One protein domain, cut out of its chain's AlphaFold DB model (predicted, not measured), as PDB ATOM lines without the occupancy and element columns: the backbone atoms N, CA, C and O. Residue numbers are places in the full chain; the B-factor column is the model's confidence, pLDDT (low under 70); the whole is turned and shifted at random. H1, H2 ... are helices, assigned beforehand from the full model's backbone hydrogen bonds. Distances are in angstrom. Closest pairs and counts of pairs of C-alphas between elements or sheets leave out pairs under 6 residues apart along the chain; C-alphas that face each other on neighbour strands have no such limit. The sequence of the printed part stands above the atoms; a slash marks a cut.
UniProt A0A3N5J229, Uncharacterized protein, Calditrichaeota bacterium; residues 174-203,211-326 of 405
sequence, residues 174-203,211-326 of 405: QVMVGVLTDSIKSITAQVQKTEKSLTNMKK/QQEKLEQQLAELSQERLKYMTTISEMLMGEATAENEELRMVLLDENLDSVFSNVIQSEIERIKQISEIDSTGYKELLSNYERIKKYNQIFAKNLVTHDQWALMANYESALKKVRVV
ATOM      1  N   GLN A 174     -21.891  41.348   6.241       73.81
ATOM      2  CA  GLN A 174     -20.574  41.905   5.912       73.81
ATOM      3  C   GLN A 174     -19.439  40.964   6.345       73.81
ATOM      4  O   GLN A 174     -18.571  40.623   5.543       73.81
ATOM      5  N   VAL A 175     -19.498  40.440   7.574       73.56
ATOM      6  CA  VAL A 175     -18.490  39.507   8.117       73.56
ATOM      7  C   VAL A 175     -18.494  38.154   7.385       73.56
ATOM      8  O   VAL A 175     -17.512  37.412   7.411       73.56
ATOM      9  N   MET A 176     -19.591  37.813   6.705       76.88
ATOM     10  CA  MET A 176     -19.766  36.543   5.998       76.88
ATOM     11  C   MET A 176     -19.522  36.621   4.487       76.88
ATOM     12  O   MET A 176     -19.465  35.568   3.847       76.88
ATOM     13  N   VAL A 177     -19.354  37.814   3.905       80.81
ATOM     14  CA  VAL A 177     -19.155  37.968   2.455       80.81
ATOM     15  C   VAL A 177     -17.947  37.167   1.976       80.81
ATOM     16  O   VAL A 177     -18.103  36.368   1.053       80.81
ATOM     17  N   GLY A 178     -16.794  37.288   2.645       81.62
ATOM     18  CA  GLY A 178     -15.585  36.540   2.276       81.62
ATOM     19  C   GLY A 178     -15.786  35.021   2.319       81.62
ATOM     20  O   GLY A 178     -15.374  34.290   1.421       81.62
ATOM     21  N   VAL A 179     -16.537  34.523   3.308       84.81
ATOM     22  CA  VAL A 179     -16.876  33.093   3.394       84.81
ATOM     23  C   VAL A 179     -17.727  32.661   2.203       84.81
ATOM     24  O   VAL A 179     -17.519  31.573   1.663       84.81
ATOM     25  N   LEU A 180     -18.686  33.483   1.780       83.94
ATOM     26  CA  LEU A 180     -19.555  33.173   0.647       83.94
ATOM     27  C   LEU A 180     -18.806  33.224  -0.678       83.94
ATOM     28  O   LEU A 180     -18.904  32.271  -1.455       83.94
ATOM     29  N   THR A 181     -18.045  34.287  -0.937       85.94
ATOM     30  CA  THR A 181     -17.266  34.434  -2.172       85.94
ATOM     31  C   THR A 181     -16.249  33.304  -2.304       85.94
ATOM     32  O   THR A 181     -16.192  32.666  -3.358       85.94
ATOM     33  N   ASP A 182     -15.538  32.946  -1.234       87.19
ATOM     34  CA  ASP A 182     -14.610  31.812  -1.235       87.19
ATOM     35  C   ASP A 182     -15.313  30.465  -1.403       87.19
ATOM     36  O   ASP A 182     -14.832  29.584  -2.124       87.19
ATOM     37  N   SER A 183     -16.499  30.308  -0.813       87.44
ATOM     38  CA  SER A 183     -17.320  29.114  -1.010       87.44
ATOM     39  C   SER A 183     -17.763  28.965  -2.465       87.44
ATOM     40  O   SER A 183     -17.708  27.861  -3.010       87.44
ATOM     41  N   ILE A 184     -18.145  30.060  -3.123       88.62
ATOM     42  CA  ILE A 184     -18.510  30.057  -4.542       88.62
ATOM     43  C   ILE A 184     -17.293  29.738  -5.412       88.62
ATOM     44  O   ILE A 184     -17.411  28.909  -6.318       88.62
ATOM     45  N   LYS A 185     -16.128  30.347  -5.146       89.25
ATOM     46  CA  LYS A 185     -14.874  30.045  -5.863       89.25
ATOM     47  C   LYS A 185     -14.542  28.554  -5.747       89.25
ATOM     48  O   LYS A 185     -14.333  27.883  -6.759       89.25
ATOM     49  N   SER A 186     -14.573  28.022  -4.523       90.62
ATOM     50  CA  SER A 186     -14.294  26.613  -4.229       90.62
ATOM     51  C   SER A 186     -15.264  25.669  -4.940       90.62
ATOM     52  O   SER A 186     -14.834  24.739  -5.624       90.62
ATOM     53  N   ILE A 187     -16.574  25.919  -4.849       89.38
ATOM     54  CA  ILE A 187     -17.577  25.067  -5.500       89.38
ATOM     55  C   ILE A 187     -17.495  25.176  -7.016       89.38
ATOM     56  O   ILE A 187     -17.607  24.162  -7.694       89.38
ATOM     57  N   THR A 188     -17.241  26.359  -7.572       87.75
ATOM     58  CA  THR A 188     -17.081  26.527  -9.025       87.75
ATOM     59  C   THR A 188     -15.904  25.702  -9.546       87.75
ATOM     60  O   THR A 188     -16.047  25.000 -10.546       87.75
ATOM     61  N   ALA A 189     -14.779  25.680  -8.825       89.94
ATOM     62  CA  ALA A 189     -13.655  24.811  -9.167       89.94
ATOM     63  C   ALA A 189     -14.020  23.314  -9.065       89.94
ATOM     64  O   ALA A 189     -13.610  22.509  -9.907       89.94
ATOM     65  N   GLN A 190     -14.816  22.924  -8.063       89.19
ATOM     66  CA  GLN A 190     -15.303  21.547  -7.916       89.19
ATOM     67  C   GLN A 190     -16.286  21.145  -9.023       89.19
ATOM     68  O   GLN A 190     -16.182  20.028  -9.529       89.19
ATOM     69  N   VAL A 191     -17.184  22.042  -9.437       87.00
ATOM     70  CA  VAL A 191     -18.085  21.867 -10.587       87.00
ATOM     71  C   VAL A 191     -17.261  21.599 -11.842       87.00
ATOM     72  O   VAL A 191     -17.384  20.525 -12.420       87.00
ATOM     73  N   GLN A 192     -16.321  22.485 -12.188       88.31
ATOM     74  CA  GLN A 192     -15.465  22.325 -13.372       88.31
ATOM     75  C   GLN A 192     -14.657  21.018 -13.346       88.31
ATOM     76  O   GLN A 192     -14.523  20.324 -14.357       88.31
ATOM     77  N   LYS A 193     -14.120  20.642 -12.177       90.12
ATOM     78  CA  LYS A 193     -13.391  19.378 -12.000       90.12
ATOM     79  C   LYS A 193     -14.302  18.164 -12.208       90.12
ATOM     80  O   LYS A 193     -13.898  17.210 -12.876       90.12
ATOM     81  N   THR A 194     -15.507  18.198 -11.643       87.56
ATOM     82  CA  THR A 194     -16.498  17.115 -11.732       87.56
ATOM     83  C   THR A 194     -17.017  16.975 -13.160       87.56
ATOM     84  O   THR A 194     -17.053  15.864 -13.680       87.56
ATOM     85  N   GLU A 195     -17.294  18.087 -13.844       85.81
ATOM     86  CA  GLU A 195     -17.662  18.125 -15.265       85.81
ATOM     87  C   GLU A 195     -16.570  17.539 -16.150       85.81
ATOM     88  O   GLU A 195     -16.833  16.656 -16.961       85.81
ATOM     89  N   LYS A 196     -15.318  17.967 -15.964       86.56
ATOM     90  CA  LYS A 196     -14.190  17.421 -16.723       86.56
ATOM     91  C   LYS A 196     -14.043  15.915 -16.497       86.56
ATOM     92  O   LYS A 196     -13.783  15.177 -17.447       86.56
ATOM     93  N   SER A 197     -14.231  15.454 -15.259       86.25
ATOM     94  CA  SER A 197     -14.225  14.027 -14.927       86.25
ATOM     95  C   SER A 197     -15.366  13.280 -15.618       86.25
ATOM     96  O   SER A 197     -15.123  12.246 -16.235       86.25
ATOM     97  N   LEU A 198     -16.588  13.819 -15.575       85.12
ATOM     98  CA  LEU A 198     -17.761  13.239 -16.225       85.12
ATOM     99  C   LEU A 198     -17.578  13.169 -17.746       85.12
ATOM    100  O   LEU A 198     -17.832  12.130 -18.348       85.12
ATOM    101  N   THR A 199     -17.068  14.227 -18.373       84.00
ATOM    102  CA  THR A 199     -16.814  14.279 -19.818       84.00
ATOM    103  C   THR A 199     -15.722  13.303 -20.243       84.00
ATOM    104  O   THR A 199     -15.865  12.622 -21.258       84.00
ATOM    105  N   ASN A 200     -14.645  13.176 -19.464       85.31
ATOM    106  CA  ASN A 200     -13.617  12.164 -19.716       85.31
ATOM    107  C   ASN A 200     -14.176  10.744 -19.551       85.31
ATOM    108  O   ASN A 200     -13.862   9.863 -20.346       85.31
ATOM    109  N   MET A 201     -15.040  10.538 -18.555       83.75
ATOM    110  CA  MET A 201     -15.685   9.257 -18.292       83.75
ATOM    111  C   MET A 201     -16.670   8.876 -19.405       83.75
ATOM    112  O   MET A 201     -16.624   7.750 -19.881       83.75
ATOM    113  N   LYS A 202     -17.487   9.810 -19.904       79.31
ATOM    114  CA  LYS A 202     -18.399   9.583 -21.042       79.31
ATOM    115  C   LYS A 202     -17.668   9.244 -22.346       79.31
ATOM    116  O   LYS A 202     -18.241   8.591 -23.210       79.31
ATOM    117  N   LYS A 203     -16.412   9.677 -22.493       81.25
ATOM    118  CA  LYS A 203     -15.548   9.343 -23.639       81.25
ATOM    119  C   LYS A 203     -14.818   8.007 -23.483       81.25
ATOM    120  O   LYS A 203     -14.291   7.506 -24.473       81.25
ATOM    121  N   GLN A 211     -21.112   4.944 -12.180       83.25
ATOM    122  CA  GLN A 211     -20.131   5.997 -11.887       83.25
ATOM    123  C   GLN A 211     -20.478   7.308 -12.604       83.25
ATOM    124  O   GLN A 211     -20.275   8.377 -12.031       83.25
ATOM    125  N   GLN A 212     -21.029   7.223 -13.819       81.75
ATOM    126  CA  GLN A 212     -21.533   8.387 -14.550       81.75
ATOM    127  C   GLN A 212     -22.713   9.026 -13.811       81.75
ATOM    128  O   GLN A 212     -22.654  10.216 -13.522       81.75
ATOM    129  N   GLU A 213     -23.710   8.232 -13.409       83.44
ATOM    130  CA  GLU A 213     -24.866   8.700 -12.629       83.44
ATOM    131  C   GLU A 213     -24.435   9.342 -11.302       83.44
ATOM    132  O   GLU A 213     -24.922  10.410 -10.938       83.44
ATOM    133  N   LYS A 214     -23.454   8.754 -10.602       86.06
ATOM    134  CA  LYS A 214     -22.912   9.334  -9.364       86.06
ATOM    135  C   LYS A 214     -22.287  10.716  -9.588       86.06
ATOM    136  O   LYS A 214     -22.496  11.617  -8.778       86.06
ATOM    137  N   LEU A 215     -21.505  10.885 -10.655       85.94
ATOM    138  CA  LEU A 215     -20.893  12.176 -10.987       85.94
ATOM    139  C   LEU A 215     -21.933  13.197 -11.464       85.94
ATOM    140  O   LEU A 215     -21.792  14.380 -11.164       85.94
ATOM    141  N   GLU A 216     -22.975  12.760 -12.171       83.94
ATOM    142  CA  GLU A 216     -24.101  13.613 -12.568       83.94
ATOM    143  C   GLU A 216     -24.882  14.114 -11.351       83.94
ATOM    144  O   GLU A 216     -25.164  15.309 -11.257       83.94
ATOM    145  N   GLN A 217     -25.155  13.237 -10.384       85.19
ATOM    146  CA  GLN A 217     -25.796  13.622  -9.130       85.19
ATOM    147  C   GLN A 217     -24.921  14.594  -8.328       85.19
ATOM    148  O   GLN A 217     -25.400  15.643  -7.904       85.19
ATOM    149  N   GLN A 218     -23.625  14.302  -8.187       88.06
ATOM    150  CA  GLN A 218     -22.686  15.196  -7.505       88.06
ATOM    151  C   GLN A 218     -22.611  16.571  -8.186       88.06
ATOM    152  O   GLN A 218     -22.543  17.600  -7.517       88.06
ATOM    153  N   LEU A 219     -22.641  16.610  -9.521       86.38
ATOM    154  CA  LEU A 219     -22.666  17.856 -10.280       86.38
ATOM    155  C   LEU A 219     -23.948  18.661 -10.016       86.38
ATOM    156  O   LEU A 219     -23.878  19.880  -9.856       86.38
ATOM    157  N   ALA A 220     -25.103  17.995  -9.949       82.25
ATOM    158  CA  ALA A 220     -26.373  18.638  -9.621       82.25
ATOM    159  C   ALA A 220     -26.358  19.230  -8.202       82.25
ATOM    160  O   ALA A 220     -26.725  20.392  -8.024       82.25
ATOM    161  N   GLU A 221     -25.860  18.477  -7.218       85.81
ATOM    162  CA  GLU A 221     -25.717  18.925  -5.826       85.81
ATOM    163  C   GLU A 221     -24.802  20.156  -5.720       85.81
ATOM    164  O   GLU A 221     -25.202  21.183  -5.166       85.81
ATOM    165  N   LEU A 222     -23.615  20.107  -6.336       87.81
ATOM    166  CA  LEU A 222     -22.677  21.235  -6.355       87.81
ATOM    167  C   LEU A 222     -23.258  22.462  -7.072       87.81
ATOM    168  O   LEU A 222     -23.084  23.595  -6.620       87.81
ATOM    169  N   SER A 223     -23.973  22.259  -8.183       83.50
ATOM    170  CA  SER A 223     -24.630  23.347  -8.911       83.50
ATOM    171  C   SER A 223     -25.714  24.015  -8.063       83.50
ATOM    172  O   SER A 223     -25.812  25.244  -8.054       83.50
ATOM    173  N   GLN A 224     -26.512  23.234  -7.331       85.56
ATOM    174  CA  GLN A 224     -27.527  23.767  -6.423       85.56
ATOM    175  C   GLN A 224     -26.900  24.520  -5.247       85.56
ATOM    176  O   GLN A 224     -27.352  25.621  -4.931       85.56
ATOM    177  N   GLU A 225     -25.837  23.987  -4.637       85.19
ATOM    178  CA  GLU A 225     -25.120  24.660  -3.545       85.19
ATOM    179  C   GLU A 225     -24.524  25.999  -4.011       85.19
ATOM    180  O   GLU A 225     -24.685  27.024  -3.344       85.19
ATOM    181  N   ARG A 226     -23.930  26.037  -5.211       87.81
ATOM    182  CA  ARG A 226     -23.413  27.275  -5.816       87.81
ATOM    183  C   ARG A 226     -24.504  28.332  -6.005       87.81
ATOM    184  O   ARG A 226     -24.307  29.493  -5.648       87.81
ATOM    185  N   LEU A 227     -25.659  27.940  -6.551       86.81
ATOM    186  CA  LEU A 227     -26.796  28.846  -6.750       86.81
ATOM    187  C   LEU A 227     -27.421  29.291  -5.425       86.81
ATOM    188  O   LEU A 227     -27.925  30.411  -5.339       86.81
ATOM    189  N   LYS A 228     -27.367  28.454  -4.385       84.31
ATOM    190  CA  LYS A 228     -27.818  28.816  -3.039       84.31
ATOM    191  C   LYS A 228     -27.014  29.997  -2.501       84.31
ATOM    192  O   LYS A 228     -27.625  30.978  -2.097       84.31
ATOM    193  N   TYR A 229     -25.681  29.966  -2.580       85.44
ATOM    194  CA  TYR A 229     -24.855  31.095  -2.129       85.44
ATOM    195  C   TYR A 229     -25.077  32.366  -2.948       85.44
ATOM    196  O   TYR A 229     -25.190  33.443  -2.368       85.44
ATOM    197  N   MET A 230     -25.233  32.248  -4.271       85.88
ATOM    198  CA  MET A 230     -25.600  33.395  -5.113       85.88
ATOM    199  C   MET A 230     -26.963  33.979  -4.751       85.88
ATOM    200  O   MET A 230     -27.111  35.195  -4.682       85.88
ATOM    201  N   THR A 231     -27.942  33.119  -4.459       82.75
ATOM    202  CA  THR A 231     -29.253  33.548  -3.960       82.75
ATOM    203  C   THR A 231     -29.088  34.343  -2.677       82.75
ATOM    204  O   THR A 231     -29.638  35.433  -2.577       82.75
ATOM    205  N   THR A 232     -28.291  33.851  -1.728       78.25
ATOM    206  CA  THR A 232     -28.113  34.530  -0.447       78.25
ATOM    207  C   THR A 232     -27.448  35.894  -0.606       78.25
ATOM    208  O   THR A 232     -27.975  36.860  -0.072       78.25
ATOM    209  N   ILE A 233     -26.386  36.016  -1.417       81.56
ATOM    210  CA  ILE A 233     -25.783  37.327  -1.734       81.56
ATOM    211  C   ILE A 233     -26.811  38.247  -2.416       81.56
ATOM    212  O   ILE A 233     -26.925  39.419  -2.074       81.56
ATOM    213  N   SER A 234     -27.607  37.725  -3.353       80.00
ATOM    214  CA  SER A 234     -28.644  38.519  -4.025       80.00
ATOM    215  C   SER A 234     -29.750  38.981  -3.081       80.00
ATOM    216  O   SER A 234     -30.285  40.065  -3.258       80.00
ATOM    217  N   GLU A 235     -30.098  38.181  -2.075       75.06
ATOM    218  CA  GLU A 235     -31.111  38.524  -1.082       75.06
ATOM    219  C   GLU A 235     -30.613  39.581  -0.105       75.06
ATOM    220  O   GLU A 235     -31.378  40.494   0.198       75.06
ATOM    221  N   MET A 236     -29.338  39.513   0.301       74.94
ATOM    222  CA  MET A 236     -28.688  40.591   1.060       74.94
ATOM    223  C   MET A 236     -28.831  41.925   0.316       74.94
ATOM    224  O   MET A 236     -29.258  42.907   0.898       74.94
ATOM    225  N   LEU A 237     -28.613  41.911  -1.001       75.00
ATOM    226  CA  LEU A 237     -28.696  43.091  -1.869       75.00
ATOM    227  C   LEU A 237     -30.121  43.475  -2.324       75.00
ATOM    228  O   LEU A 237     -30.314  44.538  -2.913       75.00
ATOM    229  N   MET A 238     -31.123  42.603  -2.153       64.25
ATOM    230  CA  MET A 238     -32.534  42.883  -2.491       64.25
ATOM    231  C   MET A 238     -33.311  43.455  -1.310       64.25
ATOM    232  O   MET A 238     -34.256  44.209  -1.533       64.25
ATOM    233  N   GLY A 239     -32.950  43.061  -0.086       52.22
ATOM    234  CA  GLY A 239     -33.491  43.666   1.126       52.22
ATOM    235  C   GLY A 239     -33.123  45.145   1.248       52.22
ATOM    236  O   GLY A 239     -33.851  45.931   1.833       52.22
ATOM    237  N   GLU A 240     -32.029  45.545   0.614       51.28
ATOM    238  CA  GLU A 240     -31.547  46.919   0.552       51.28
ATOM    239  C   GLU A 240     -32.405  47.737  -0.426       51.28
ATOM    240  O   GLU A 240     -32.078  47.950  -1.595       51.28
ATOM    241  N   ALA A 241     -33.570  48.188   0.046       35.59
ATOM    242  CA  ALA A 241     -34.451  49.086  -0.700       35.59
ATOM    243  C   ALA A 241     -33.821  50.469  -0.979       35.59
ATOM    244  O   ALA A 241     -34.403  51.267  -1.716       35.59
ATOM    245  N   THR A 242     -32.621  50.749  -0.470       39.69
ATOM    246  CA  THR A 242     -31.870  51.978  -0.724       39.69
ATOM    247  C   THR A 242     -30.471  51.658  -1.244       39.69
ATOM    248  O   THR A 242     -29.837  50.683  -0.856       39.69
ATOM    249  N   ALA A 243     -29.960  52.516  -2.128       43.12
ATOM    250  CA  ALA A 243     -28.608  52.457  -2.690       43.12
ATOM    251  C   ALA A 243     -27.480  52.709  -1.651       43.12
ATOM    252  O   ALA A 243     -26.368  53.102  -2.018       43.12
ATOM    253  N   GLU A 244     -27.761  52.523  -0.359       50.28
ATOM    254  CA  GLU A 244     -27.087  53.200   0.752       50.28
ATOM    255  C   GLU A 244     -26.297  52.281   1.692       50.28
ATOM    256  O   GLU A 244     -25.648  52.795   2.598       50.28
ATOM    257  N   ASN A 245     -26.234  50.959   1.470       63.22
ATOM    258  CA  ASN A 245     -25.255  50.136   2.193       63.22
ATOM    259  C   ASN A 245     -23.892  50.138   1.482       63.22
ATOM    260  O   ASN A 245     -23.460  49.150   0.883       63.22
ATOM    261  N   GLU A 246     -23.229  51.299   1.513       70.00
ATOM    262  CA  GLU A 246     -21.872  51.478   0.976       70.00
ATOM    263  C   GLU A 246     -20.916  50.420   1.530       70.00
ATOM    264  O   GLU A 246     -20.117  49.860   0.790       70.00
ATOM    265  N   GLU A 247     -21.023  50.089   2.813       74.25
ATOM    266  CA  GLU A 247     -20.119  49.141   3.454       74.25
ATOM    267  C   GLU A 247     -20.255  47.720   2.889       74.25
ATOM    268  O   GLU A 247     -19.244  47.119   2.526       74.25
ATOM    269  N   LEU A 248     -21.474  47.179   2.742       76.50
ATOM    270  CA  LEU A 248     -21.656  45.855   2.132       76.50
ATOM    271  C   LEU A 248     -21.187  45.852   0.674       76.50
ATOM    272  O   LEU A 248     -20.522  44.906   0.242       76.50
ATOM    273  N   ARG A 249     -21.497  46.917  -0.075       78.44
ATOM    274  CA  ARG A 249     -21.025  47.086  -1.452       78.44
ATOM    275  C   ARG A 249     -19.501  47.046  -1.522       78.44
ATOM    276  O   ARG A 249     -18.964  46.296  -2.333       78.44
ATOM    277  N   MET A 250     -18.817  47.810  -0.674       81.38
ATOM    278  CA  MET A 250     -17.356  47.860  -0.639       81.38
ATOM    279  C   MET A 250     -16.754  46.493  -0.311       81.38
ATOM    280  O   MET A 250     -15.844  46.063  -1.010       81.38
ATOM    281  N   VAL A 251     -17.317  45.753   0.649       83.94
ATOM    282  CA  VAL A 251     -16.843  44.392   0.954       83.94
ATOM    283  C   VAL A 251     -17.048  43.446  -0.236       83.94
ATOM    284  O   VAL A 251     -16.158  42.669  -0.565       83.94
ATOM    285  N   LEU A 252     -18.194  43.501  -0.922       85.62
ATOM    286  CA  LEU A 252     -18.448  42.664  -2.106       85.62
ATOM    287  C   LEU A 252     -17.519  43.010  -3.283       85.62
ATOM    288  O   LEU A 252     -17.133  42.113  -4.041       85.62
ATOM    289  N   LEU A 253     -17.154  44.287  -3.428       86.06
ATOM    290  CA  LEU A 253     -16.163  44.752  -4.399       86.06
ATOM    291  C   LEU A 253     -14.753  44.266  -4.038       86.06
ATOM    292  O   LEU A 253     -14.070  43.714  -4.904       86.06
ATOM    293  N   ASP A 254     -14.347  44.396  -2.773       87.06
ATOM    294  CA  ASP A 254     -13.051  43.927  -2.262       87.06
ATOM    295  C   ASP A 254     -12.901  42.405  -2.416       87.06
ATOM    296  O   ASP A 254     -11.849  41.897  -2.809       87.06
ATOM    297  N   GLU A 255     -13.993  41.669  -2.210       87.06
ATOM    298  CA  GLU A 255     -14.072  40.218  -2.392       87.06
ATOM    299  C   GLU A 255     -14.192  39.781  -3.865       87.06
ATOM    300  O   GLU A 255     -14.263  38.581  -4.175       87.06
ATOM    301  N   ASN A 256     -14.163  40.747  -4.788       88.31
ATOM    302  CA  ASN A 256     -14.176  40.571  -6.236       88.31
ATOM    303  C   ASN A 256     -15.376  39.744  -6.730       88.31
ATOM    304  O   ASN A 256     -15.238  38.819  -7.545       88.31
ATOM    305  N   LEU A 257     -16.572  40.078  -6.231       89.62
ATOM    306  CA  LEU A 257     -17.812  39.411  -6.629       89.62
ATOM    307  C   LEU A 257     -18.015  39.430  -8.152       89.62
ATOM    308  O   LEU A 257     -18.503  38.445  -8.702       89.62
ATOM    309  N   ASP A 258     -17.594  40.494  -8.841       91.19
ATOM    310  CA  ASP A 258     -17.686  40.625 -10.303       91.19
ATOM    311  C   ASP A 258     -16.996  39.468 -11.038       91.19
ATOM    312  O   ASP A 258     -17.605  38.797 -11.880       91.19
ATOM    313  N   SER A 259     -15.748  39.157 -10.672       92.00
ATOM    314  CA  SER A 259     -15.024  38.026 -11.254       92.00
ATOM    315  C   SER A 259     -15.633  36.687 -10.843       92.00
ATOM    316  O   SER A 259     -15.792  35.794 -11.678       92.00
ATOM    317  N   VAL A 260     -16.016  36.544  -9.570       92.00
ATOM    318  CA  VAL A 260     -16.636  35.317  -9.054       92.00
ATOM    319  C   VAL A 260     -17.919  35.004  -9.823       92.00
ATOM    320  O   VAL A 260     -18.082  33.890 -10.319       92.00
ATOM    321  N   PHE A 261     -18.801  35.987  -9.984       94.50
ATOM    322  CA  PHE A 261     -20.065  35.844 -10.696       94.50
ATOM    323  C   PHE A 261     -19.858  35.591 -12.194       94.50
ATOM    324  O   PHE A 261     -20.460  34.668 -12.748       94.50
ATOM    325  N   SER A 262     -18.940  36.319 -12.833       93.62
ATOM    326  CA  SER A 262     -18.563  36.086 -14.234       93.62
ATOM    327  C   SER A 262     -18.091  34.648 -14.472       93.62
ATOM    328  O   SER A 262     -18.497  34.015 -15.448       93.62
ATOM    329  N   ASN A 263     -17.297  34.092 -13.554       92.25
ATOM    330  CA  ASN A 263     -16.818  32.711 -13.632       92.25
ATOM    331  C   ASN A 263     -17.950  31.684 -13.472       92.25
ATOM    332  O   ASN A 263     -17.944  30.661 -14.158       92.25
ATOM    333  N   VAL A 264     -18.945  31.953 -12.616       92.94
ATOM    334  CA  VAL A 264     -20.149  31.106 -12.510       92.94
ATOM    335  C   VAL A 264     -20.892  31.064 -13.844       92.94
ATOM    336  O   VAL A 264     -21.221  29.979 -14.328       92.94
ATOM    337  N   ILE A 265     -21.112  32.228 -14.462       93.62
ATOM    338  CA  ILE A 265     -21.796  32.329 -15.756       93.62
ATOM    339  C   ILE A 265     -21.016  31.577 -16.841       93.62
ATOM    340  O   ILE A 265     -21.598  30.803 -17.599       93.62
ATOM    341  N   GLN A 266     -19.700  31.783 -16.916       93.75
ATOM    342  CA  GLN A 266     -18.846  31.116 -17.900       93.75
ATOM    343  C   GLN A 266     -18.856  29.594 -17.730       93.75
ATOM    344  O   GLN A 266     -19.018  28.881 -18.718       93.75
ATOM    345  N   SER A 267     -18.771  29.101 -16.491       90.06
ATOM    346  CA  SER A 267     -18.874  27.671 -16.184       90.06
ATOM    347  C   SER A 267     -20.207  27.079 -16.654       90.06
ATOM    348  O   SER A 267     -20.205  26.028 -17.288       90.06
ATOM    349  N   GLU A 268     -21.340  27.756 -16.434       90.00
ATOM    350  CA  GLU A 268     -22.639  27.277 -16.933       90.00
ATOM    351  C   GLU A 268     -22.724  27.293 -18.467       90.00
ATOM    352  O   GLU A 268     -23.234  26.349 -19.072       90.00
ATOM    353  N   ILE A 269     -22.175  28.320 -19.123       91.12
ATOM    354  CA  ILE A 269     -22.098  28.373 -20.589       91.12
ATOM    355  C   ILE A 269     -21.297  27.182 -21.129       91.12
ATOM    356  O   ILE A 269     -21.706  26.550 -22.106       91.12
ATOM    357  N   GLU A 270     -20.142  26.889 -20.534       88.75
ATOM    358  CA  GLU A 270     -19.287  25.768 -20.930       88.75
ATOM    359  C   GLU A 270     -19.979  24.425 -20.727       88.75
ATOM    360  O   GLU A 270     -19.942  23.585 -21.630       88.75
ATOM    361  N   ARG A 271     -20.665  24.251 -19.596       85.19
ATOM    362  CA  ARG A 271     -21.483  23.074 -19.309       85.19
ATOM    363  C   ARG A 271     -22.559  22.873 -20.371       85.19
ATOM    364  O   ARG A 271     -22.639  21.802 -20.966       85.19
ATOM    365  N   ILE A 272     -23.352  23.905 -20.661       88.00
ATOM    366  CA  ILE A 272     -24.455  23.828 -21.632       88.00
ATOM    367  C   ILE A 272     -23.935  23.523 -23.037       88.00
ATOM    368  O   ILE A 272     -24.530  22.717 -23.747       88.00
ATOM    369  N   LYS A 273     -22.791  24.093 -23.433       87.50
ATOM    370  CA  LYS A 273     -22.153  23.793 -24.728       87.50
ATOM    371  C   LYS A 273     -21.762  22.321 -24.892       87.50
ATOM    372  O   LYS A 273     -21.601  21.876 -26.026       87.50
ATOM    373  N   GLN A 274     -21.585  21.579 -23.799       82.69
ATOM    374  CA  GLN A 274     -21.290  20.144 -23.833       82.69
ATOM    375  C   GLN A 274     -22.557  19.275 -23.927       82.69
ATOM    376  O   GLN A 274     -22.447  18.072 -24.165       82.69
ATOM    377  N   ILE A 275     -23.749  19.859 -23.771       83.25
ATOM    378  CA  ILE A 275     -25.034  19.156 -23.848       83.25
ATOM    379  C   ILE A 275     -25.553  19.233 -25.287       83.25
ATOM    380  O   ILE A 275     -26.000  20.281 -25.747       83.25
ATOM    381  N   SER A 276     -25.508  18.113 -26.011       76.62
ATOM    382  CA  SER A 276     -26.060  18.025 -27.369       76.62
ATOM    383  C   SER A 276     -27.567  17.765 -27.374       76.62
ATOM    384  O   SER A 276     -28.296  18.352 -28.172       76.62
ATOM    385  N   GLU A 277     -28.031  16.890 -26.481       81.25
ATOM    386  CA  GLU A 277     -29.421  16.447 -26.385       81.25
ATOM    387  C   GLU A 277     -29.830  16.342 -24.910       81.25
ATOM    388  O   GLU A 277     -29.050  15.870 -24.081       81.25
ATOM    389  N   ILE A 278     -31.037  16.802 -24.583       84.12
ATOM    390  CA  ILE A 278     -31.613  16.731 -23.234       84.12
ATOM    391  C   ILE A 278     -33.123  16.492 -23.321       84.12
ATOM    392  O   ILE A 278     -33.755  16.821 -24.328       84.12
ATOM    393  N   ASP A 279     -33.714  15.920 -22.279       83.25
ATOM    394  CA  ASP A 279     -35.163  15.776 -22.189       83.25
ATOM    395  C   ASP A 279     -35.854  17.107 -21.823       83.25
ATOM    396  O   ASP A 279     -35.225  18.121 -21.500       83.25
ATOM    397  N   SER A 280     -37.188  17.127 -21.883       83.25
ATOM    398  CA  SER A 280     -37.961  18.342 -21.583       83.25
ATOM    399  C   SER A 280     -37.781  18.822 -20.135       83.25
ATOM    400  O   SER A 280     -37.794  20.028 -19.884       83.25
ATOM    401  N   THR A 281     -37.603  17.902 -19.183       84.56
ATOM    402  CA  THR A 281     -37.420  18.233 -17.763       84.56
ATOM    403  C   THR A 281     -36.077  18.917 -17.533       84.56
ATOM    404  O   THR A 281     -36.044  20.008 -16.963       84.56
ATOM    405  N   GLY A 282     -34.989  18.343 -18.047       84.06
ATOM    406  CA  GLY A 282     -33.657  18.925 -17.947       84.06
ATOM    407  C   GLY A 282     -33.557  20.265 -18.677       84.06
ATOM    408  O   GLY A 282     -32.956  21.203 -18.158       84.06
ATOM    409  N   TYR A 283     -34.222  20.423 -19.828       85.94
ATOM    410  CA  TYR A 283     -34.274  21.723 -20.507       85.94
ATOM    411  C   TYR A 283     -34.958  22.808 -19.657       85.94
ATOM    412  O   TYR A 283     -34.476  23.940 -19.587       85.94
ATOM    413  N   LYS A 284     -36.064  22.474 -18.974       87.69
ATOM    414  CA  LYS A 284     -36.749  23.405 -18.058       87.69
ATOM    415  C   LYS A 284     -35.863  23.810 -16.882       87.69
ATOM    416  O   LYS A 284     -35.904  24.970 -16.477       87.69
ATOM    417  N   GLU A 285     -35.067  22.888 -16.349       87.06
ATOM    418  CA  GLU A 285     -34.114  23.193 -15.280       87.06
ATOM    419  C   GLU A 285     -33.021  24.158 -15.761       87.06
ATOM    420  O   GLU A 285     -32.769  25.171 -15.108       87.06
ATOM    421  N   LEU A 286     -32.440  23.914 -16.942       88.94
ATOM    422  CA  LEU A 286     -31.453  24.816 -17.546       88.94
ATOM    423  C   LEU A 286     -32.016  26.231 -17.759       88.94
ATOM    424  O   LEU A 286     -31.336  27.218 -17.472       88.94
ATOM    425  N   LEU A 287     -33.269  26.332 -18.215       90.12
ATOM    426  CA  LEU A 287     -33.961  27.613 -18.367       90.12
ATOM    427  C   LEU A 287     -34.222  28.287 -17.010       90.12
ATOM    428  O   LEU A 287     -34.030  29.493 -16.876       90.12
ATOM    429  N   SER A 288     -34.616  27.520 -15.989       90.69
ATOM    430  CA  SER A 288     -34.817  28.047 -14.634       90.69
ATOM    431  C   SER A 288     -33.524  28.619 -14.049       90.69
ATOM    432  O   SER A 288     -33.541  29.707 -13.474       90.69
ATOM    433  N   ASN A 289     -32.396  27.932 -14.244       90.00
ATOM    434  CA  ASN A 289     -31.086  28.407 -13.803       90.00
ATOM    435  C   ASN A 289     -30.672  29.689 -14.534       90.00
ATOM    436  O   ASN A 289     -30.199  30.626 -13.890       90.00
ATOM    437  N   TYR A 290     -30.920  29.774 -15.845       93.75
ATOM    438  CA  TYR A 290     -30.692  30.996 -16.619       93.75
ATOM    439  C   TYR A 290     -31.497  32.185 -16.088       93.75
ATOM    440  O   TYR A 290     -30.921  33.242 -15.838       93.75
ATOM    441  N   GLU A 291     -32.801  32.022 -15.850       93.19
ATOM    442  CA  GLU A 291     -33.634  33.115 -15.326       93.19
ATOM    443  C   GLU A 291     -33.194  33.553 -13.920       93.19
ATOM    444  O   GLU A 291     -33.182  34.748 -13.617       93.19
ATOM    445  N   ARG A 292     -32.753  32.615 -13.067       91.44
ATOM    446  CA  ARG A 292     -32.165  32.947 -11.757       91.44
ATOM    447  C   ARG A 292     -30.891  33.777 -11.905       91.44
ATOM    448  O   ARG A 292     -30.787  34.835 -11.294       91.44
ATOM    449  N   ILE A 293     -29.956  33.334 -12.745       93.25
ATOM    450  CA  ILE A 293     -28.683  34.030 -12.980       93.25
ATOM    451  C   ILE A 293     -28.915  35.413 -13.594       93.25
ATOM    452  O   ILE A 293     -28.299  36.390 -13.168       93.25
ATOM    453  N   LYS A 294     -29.857  35.531 -14.529       93.75
ATOM    454  CA  LYS A 294     -30.278  36.811 -15.105       93.75
ATOM    455  C   LYS A 294     -30.828  37.761 -14.040       93.75
ATOM    456  O   LYS A 294     -30.487  38.942 -14.051       93.75
ATOM    457  N   LYS A 295     -31.635  37.259 -13.097       91.06
ATOM    458  CA  LYS A 295     -32.126  38.051 -11.960       91.06
ATOM    459  C   LYS A 295     -30.978  38.501 -11.051       91.06
ATOM    460  O   LYS A 295     -30.947  39.665 -10.666       91.06
ATOM    461  N   TYR A 296     -30.015  37.625 -10.750       91.81
ATOM    462  CA  TYR A 296     -28.831  38.005  -9.966       91.81
ATOM    463  C   TYR A 296     -28.032  39.110 -10.659       91.81
ATOM    464  O   TYR A 296     -27.710  40.099 -10.016       91.81
ATOM    465  N   ASN A 297     -27.811  39.007 -11.974       93.12
ATOM    466  CA  ASN A 297     -27.120  40.039 -12.750       93.12
ATOM    467  C   ASN A 297     -27.804  41.412 -12.628       93.12
ATOM    468  O   ASN A 297     -27.135  42.418 -12.424       93.12
ATOM    469  N   GLN A 298     -29.138  41.454 -12.687       90.31
ATOM    470  CA  GLN A 298     -29.892  42.698 -12.498       90.31
ATOM    471  C   GLN A 298     -29.705  43.287 -11.094       90.31
ATOM    472  O   GLN A 298     -29.509  44.492 -10.962       90.31
ATOM    473  N   ILE A 299     -29.758  42.450 -10.054       87.00
ATOM    474  CA  ILE A 299     -29.595  42.881  -8.657       87.00
ATOM    475  C   ILE A 299     -28.170  43.383  -8.415       87.00
ATOM    476  O   ILE A 299     -27.981  44.447  -7.832       87.00
ATOM    477  N   PHE A 300     -27.170  42.639  -8.878       89.94
ATOM    478  CA  PHE A 300     -25.764  42.963  -8.675       89.94
ATOM    479  C   PHE A 300     -25.348  44.228  -9.438       89.94
ATOM    480  O   PHE A 300     -24.691  45.096  -8.863       89.94
ATOM    481  N   ALA A 301     -25.815  44.394 -10.680       88.75
ATOM    482  CA  ALA A 301     -25.579  45.606 -11.462       88.75
ATOM    483  C   ALA A 301     -26.301  46.827 -10.870       88.75
ATOM    484  O   ALA A 301     -25.710  47.901 -10.774       88.75
ATOM    485  N   LYS A 302     -27.558  46.673 -10.418       87.44
ATOM    486  CA  LYS A 302     -28.313  47.752  -9.754       87.44
ATOM    487  C   LYS A 302     -27.596  48.257  -8.496       87.44
ATOM    488  O   LYS A 302     -27.624  49.453  -8.231       87.44
ATOM    489  N   ASN A 303     -26.959  47.353  -7.751       82.81
ATOM    490  CA  ASN A 303     -26.234  47.663  -6.519       82.81
ATOM    491  C   ASN A 303     -24.749  48.002  -6.733       82.81
ATOM    492  O   ASN A 303     -24.022  48.179  -5.760       82.81
ATOM    493  N   LEU A 304     -24.293  48.120  -7.988       86.94
ATOM    494  CA  LEU A 304     -22.922  48.508  -8.347       86.94
ATOM    495  C   LEU A 304     -21.827  47.582  -7.778       86.94
ATOM    496  O   LEU A 304     -20.690  48.011  -7.603       86.94
ATOM    497  N   VAL A 305     -22.151  46.314  -7.499       87.12
ATOM    498  CA  VAL A 305     -21.185  45.306  -7.007       87.12
ATOM    499  C   VAL A 305     -20.602  44.447  -8.130       87.12
ATOM    500  O   VAL A 305     -19.583  43.783  -7.949       87.12
ATOM    501  N   THR A 306     -21.242  44.457  -9.301       88.38
ATOM    502  CA  THR A 306     -20.736  43.842 -10.532       88.38
ATOM    503  C   THR A 306     -21.024  44.749 -11.721       88.38
ATOM    504  O   THR A 306     -21.960  45.554 -11.697       88.38
ATOM    505  N   HIS A 307     -20.272  44.572 -12.804       90.31
ATOM    506  CA  HIS A 307     -20.673  45.112 -14.099       90.31
ATOM    507  C   HIS A 307     -21.889  44.340 -14.626       90.31
ATOM    508  O   HIS A 307     -22.088  43.170 -14.283       90.31
ATOM    509  N   ASP A 308     -22.703  44.975 -15.474       90.62
ATOM    510  CA  ASP A 308     -23.766  44.263 -16.185       90.62
ATOM    511  C   ASP A 308     -23.144  43.246 -17.154       90.62
ATOM    512  O   ASP A 308     -22.510  43.605 -18.151       90.62
ATOM    513  N   GLN A 309     -23.354  41.959 -16.874       92.31
ATOM    514  CA  GLN A 309     -22.812  40.830 -17.627       92.31
ATOM    515  C   GLN A 309     -23.611  40.533 -18.909       92.31
ATOM    516  O   GLN A 309     -23.696  39.381 -19.344       92.31
ATOM    517  N   TRP A 310     -24.198  41.554 -19.544       92.69
ATOM    518  CA  TRP A 310     -25.092  41.429 -20.702       92.69
ATOM    519  C   TRP A 310     -24.510  40.561 -21.830       92.69
ATOM    520  O   TRP A 310     -25.214  39.727 -22.403       92.69
ATOM    521  N   ALA A 311     -23.211  40.693 -22.121       93.06
ATOM    522  CA  ALA A 311     -22.540  39.925 -23.168       93.06
ATOM    523  C   ALA A 311     -22.438  38.433 -22.806       93.06
ATOM    524  O   ALA A 311     -22.657  37.561 -23.653       93.06
ATOM    525  N   LEU A 312     -22.151  38.118 -21.539       94.50
ATOM    526  CA  LEU A 312     -22.159  36.738 -21.056       94.50
ATOM    527  C   LEU A 312     -23.587  36.175 -21.010       94.50
ATOM    528  O   LEU A 312     -23.786  35.020 -21.380       94.50
ATOM    529  N   MET A 313     -24.588  36.979 -20.647       95.88
ATOM    530  CA  MET A 313     -25.999  36.569 -20.673       95.88
ATOM    531  C   MET A 313     -26.487  36.242 -22.083       95.88
ATOM    532  O   MET A 313     -27.122  35.206 -22.280       95.88
ATOM    533  N   ALA A 314     -26.104  37.038 -23.083       93.88
ATOM    534  CA  ALA A 314     -26.384  36.732 -24.484       93.88
ATOM    535  C   ALA A 314     -25.720  35.412 -24.930       93.88
ATOM    536  O   ALA A 314     -26.326  34.606 -25.643       93.88
ATOM    537  N   ASN A 315     -24.490  35.150 -24.477       94.88
ATOM    538  CA  ASN A 315     -23.796  33.889 -24.750       94.88
ATOM    539  C   ASN A 315     -24.463  32.685 -24.068       94.88
ATOM    540  O   ASN A 315     -24.535  31.616 -24.676       94.88
ATOM    541  N   TYR A 316     -24.974  32.855 -22.845       95.81
ATOM    542  CA  TYR A 316     -25.764  31.846 -22.137       95.81
ATOM    543  C   TYR A 316     -27.034  31.519 -22.921       95.81
ATOM    544  O   TYR A 316     -27.268  30.360 -23.268       95.81
ATOM    545  N   GLU A 317     -27.818  32.534 -23.284       94.50
ATOM    546  CA  GLU A 317     -29.045  32.345 -24.055       94.50
ATOM    547  C   GLU A 317     -28.767  31.645 -25.399       94.50
ATOM    548  O   GLU A 317     -29.486  30.727 -25.801       94.50
ATOM    549  N   SER A 318     -27.682  32.023 -26.084       93.06
ATOM    550  CA  SER A 318     -27.247  31.366 -27.321       93.06
ATOM    551  C   SER A 318     -26.877  29.895 -27.109       93.06
ATOM    552  O   SER A 318     -27.204  29.057 -27.951       93.06
ATOM    553  N   ALA A 319     -26.211  29.562 -25.999       91.75
ATOM    554  CA  ALA A 319     -25.877  28.182 -25.658       91.75
ATOM    555  C   ALA A 319     -27.146  27.349 -25.421       91.75
ATOM    556  O   ALA A 319     -27.266  26.267 -25.992       91.75
ATOM    557  N   LEU A 320     -28.132  27.880 -24.687       91.81
ATOM    558  CA  LEU A 320     -29.422  27.210 -24.461       91.81
ATOM    559  C   LEU A 320     -30.186  26.934 -25.758       91.81
ATOM    560  O   LEU A 320     -30.750  25.855 -25.921       91.81
ATOM    561  N   LYS A 321     -30.188  27.883 -26.701       90.31
ATOM    562  CA  LYS A 321     -30.867  27.731 -28.002       90.31
ATOM    563  C   LYS A 321     -30.267  26.630 -28.881       90.31
ATOM    564  O   LYS A 321     -30.932  26.171 -29.805       90.31
ATOM    565  N   LYS A 322     -29.019  26.224 -28.629       91.06
ATOM    566  CA  LYS A 322     -28.324  25.172 -29.390       91.06
ATOM    567  C   LYS A 322     -28.584  23.764 -28.853       91.06
ATOM    568  O   LYS A 322     -28.277  22.805 -29.556       91.06
ATOM    569  N   VAL A 323     -29.139  23.634 -27.648       87.62
ATOM    570  CA  VAL A 323     -29.466  22.333 -27.056       87.62
ATOM    571  C   VAL A 323     -30.712  21.766 -27.730       87.62
ATOM    572  O   VAL A 323     -31.753  22.423 -27.790       87.62
ATOM    573  N   ARG A 324     -30.631  20.528 -28.225       86.00
ATOM    574  CA  ARG A 324     -31.775  19.847 -28.834       86.00
ATOM    575  C   ARG A 324     -32.617  19.159 -27.758       86.00
ATOM    576  O   ARG A 324     -32.104  18.351 -26.988       86.00
ATOM    577  N   VAL A 325     -33.917  19.447 -27.733       83.69
ATOM    578  CA  VAL A 325     -34.866  18.771 -26.836       83.69
ATOM    579  C   VAL A 325     -35.338  17.473 -27.487       83.69
ATOM    580  O   VAL A 325     -35.864  17.493 -28.600       83.69
ATOM    581  N   VAL A 326     -35.147  16.353 -26.796       79.62
ATOM    582  CA  VAL A 326     -35.623  15.034 -27.223       79.62
ATOM    583  C   VAL A 326     -36.833  14.666 -26.368       79.62
ATOM    584  O   VAL A 326     -36.763  14.663 -25.139       79.62
TER     585      VAL A 326
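This is residues 174 to 203 and 211 to 326 of the 405 residues of an uncharacterized protein of Calditrichaeota bacterium (UniProt A0A3N5J229). Five helices, H1, H2, H4, H5 and H6, make an elongated up-and-down bundle, each running against the one before, with short H3 at one end. The 146 printed residues, with six named helices, H1 to H6 in chain order, and no named strand, are all helix in class and compact, with a radius of gyration of the C-alphas of 15.9 A and spans of 50 by 27 by 21 A.

H1, residues 174 to 203, touches H2, residues 211 to 239, opposite ways at a shallow tilt of 25 degrees; the closest C-alphas, Ile 184 and Arg 226, are 5.8 A apart. With residues 174 to 177 alone H1 touches H3, residues 246 to 254; the closest C-alphas, Gln 174 and Leu 248, are 5.6 A apart. H4, residues 257 to 273, touches H6, residues 310 to 322; the closest C-alphas, Ile 269 and Tyr 316, are 5.3 A apart. H5, residues 280 to 302, forms a hairpin with H6; the closest C-alphas, Lys 294 and Met 313, are 7.0 A apart. Every O i to N i+4 pair is within hydrogen-bond range in H2 to H6, and 24 of 26 in H1.

H1, 44.3 A long from first to last C-alpha, begins at C-alpha 174 (-20.574, 41.905, 5.912); H6 ends at C-alpha 322 (-28.324, 25.172, -29.390).

Residues 204 to 210 are not printed; C-alphas 203 and 211 are 13.1 A apart across the cut. Residues 238 to 245 have pLDDT under 70.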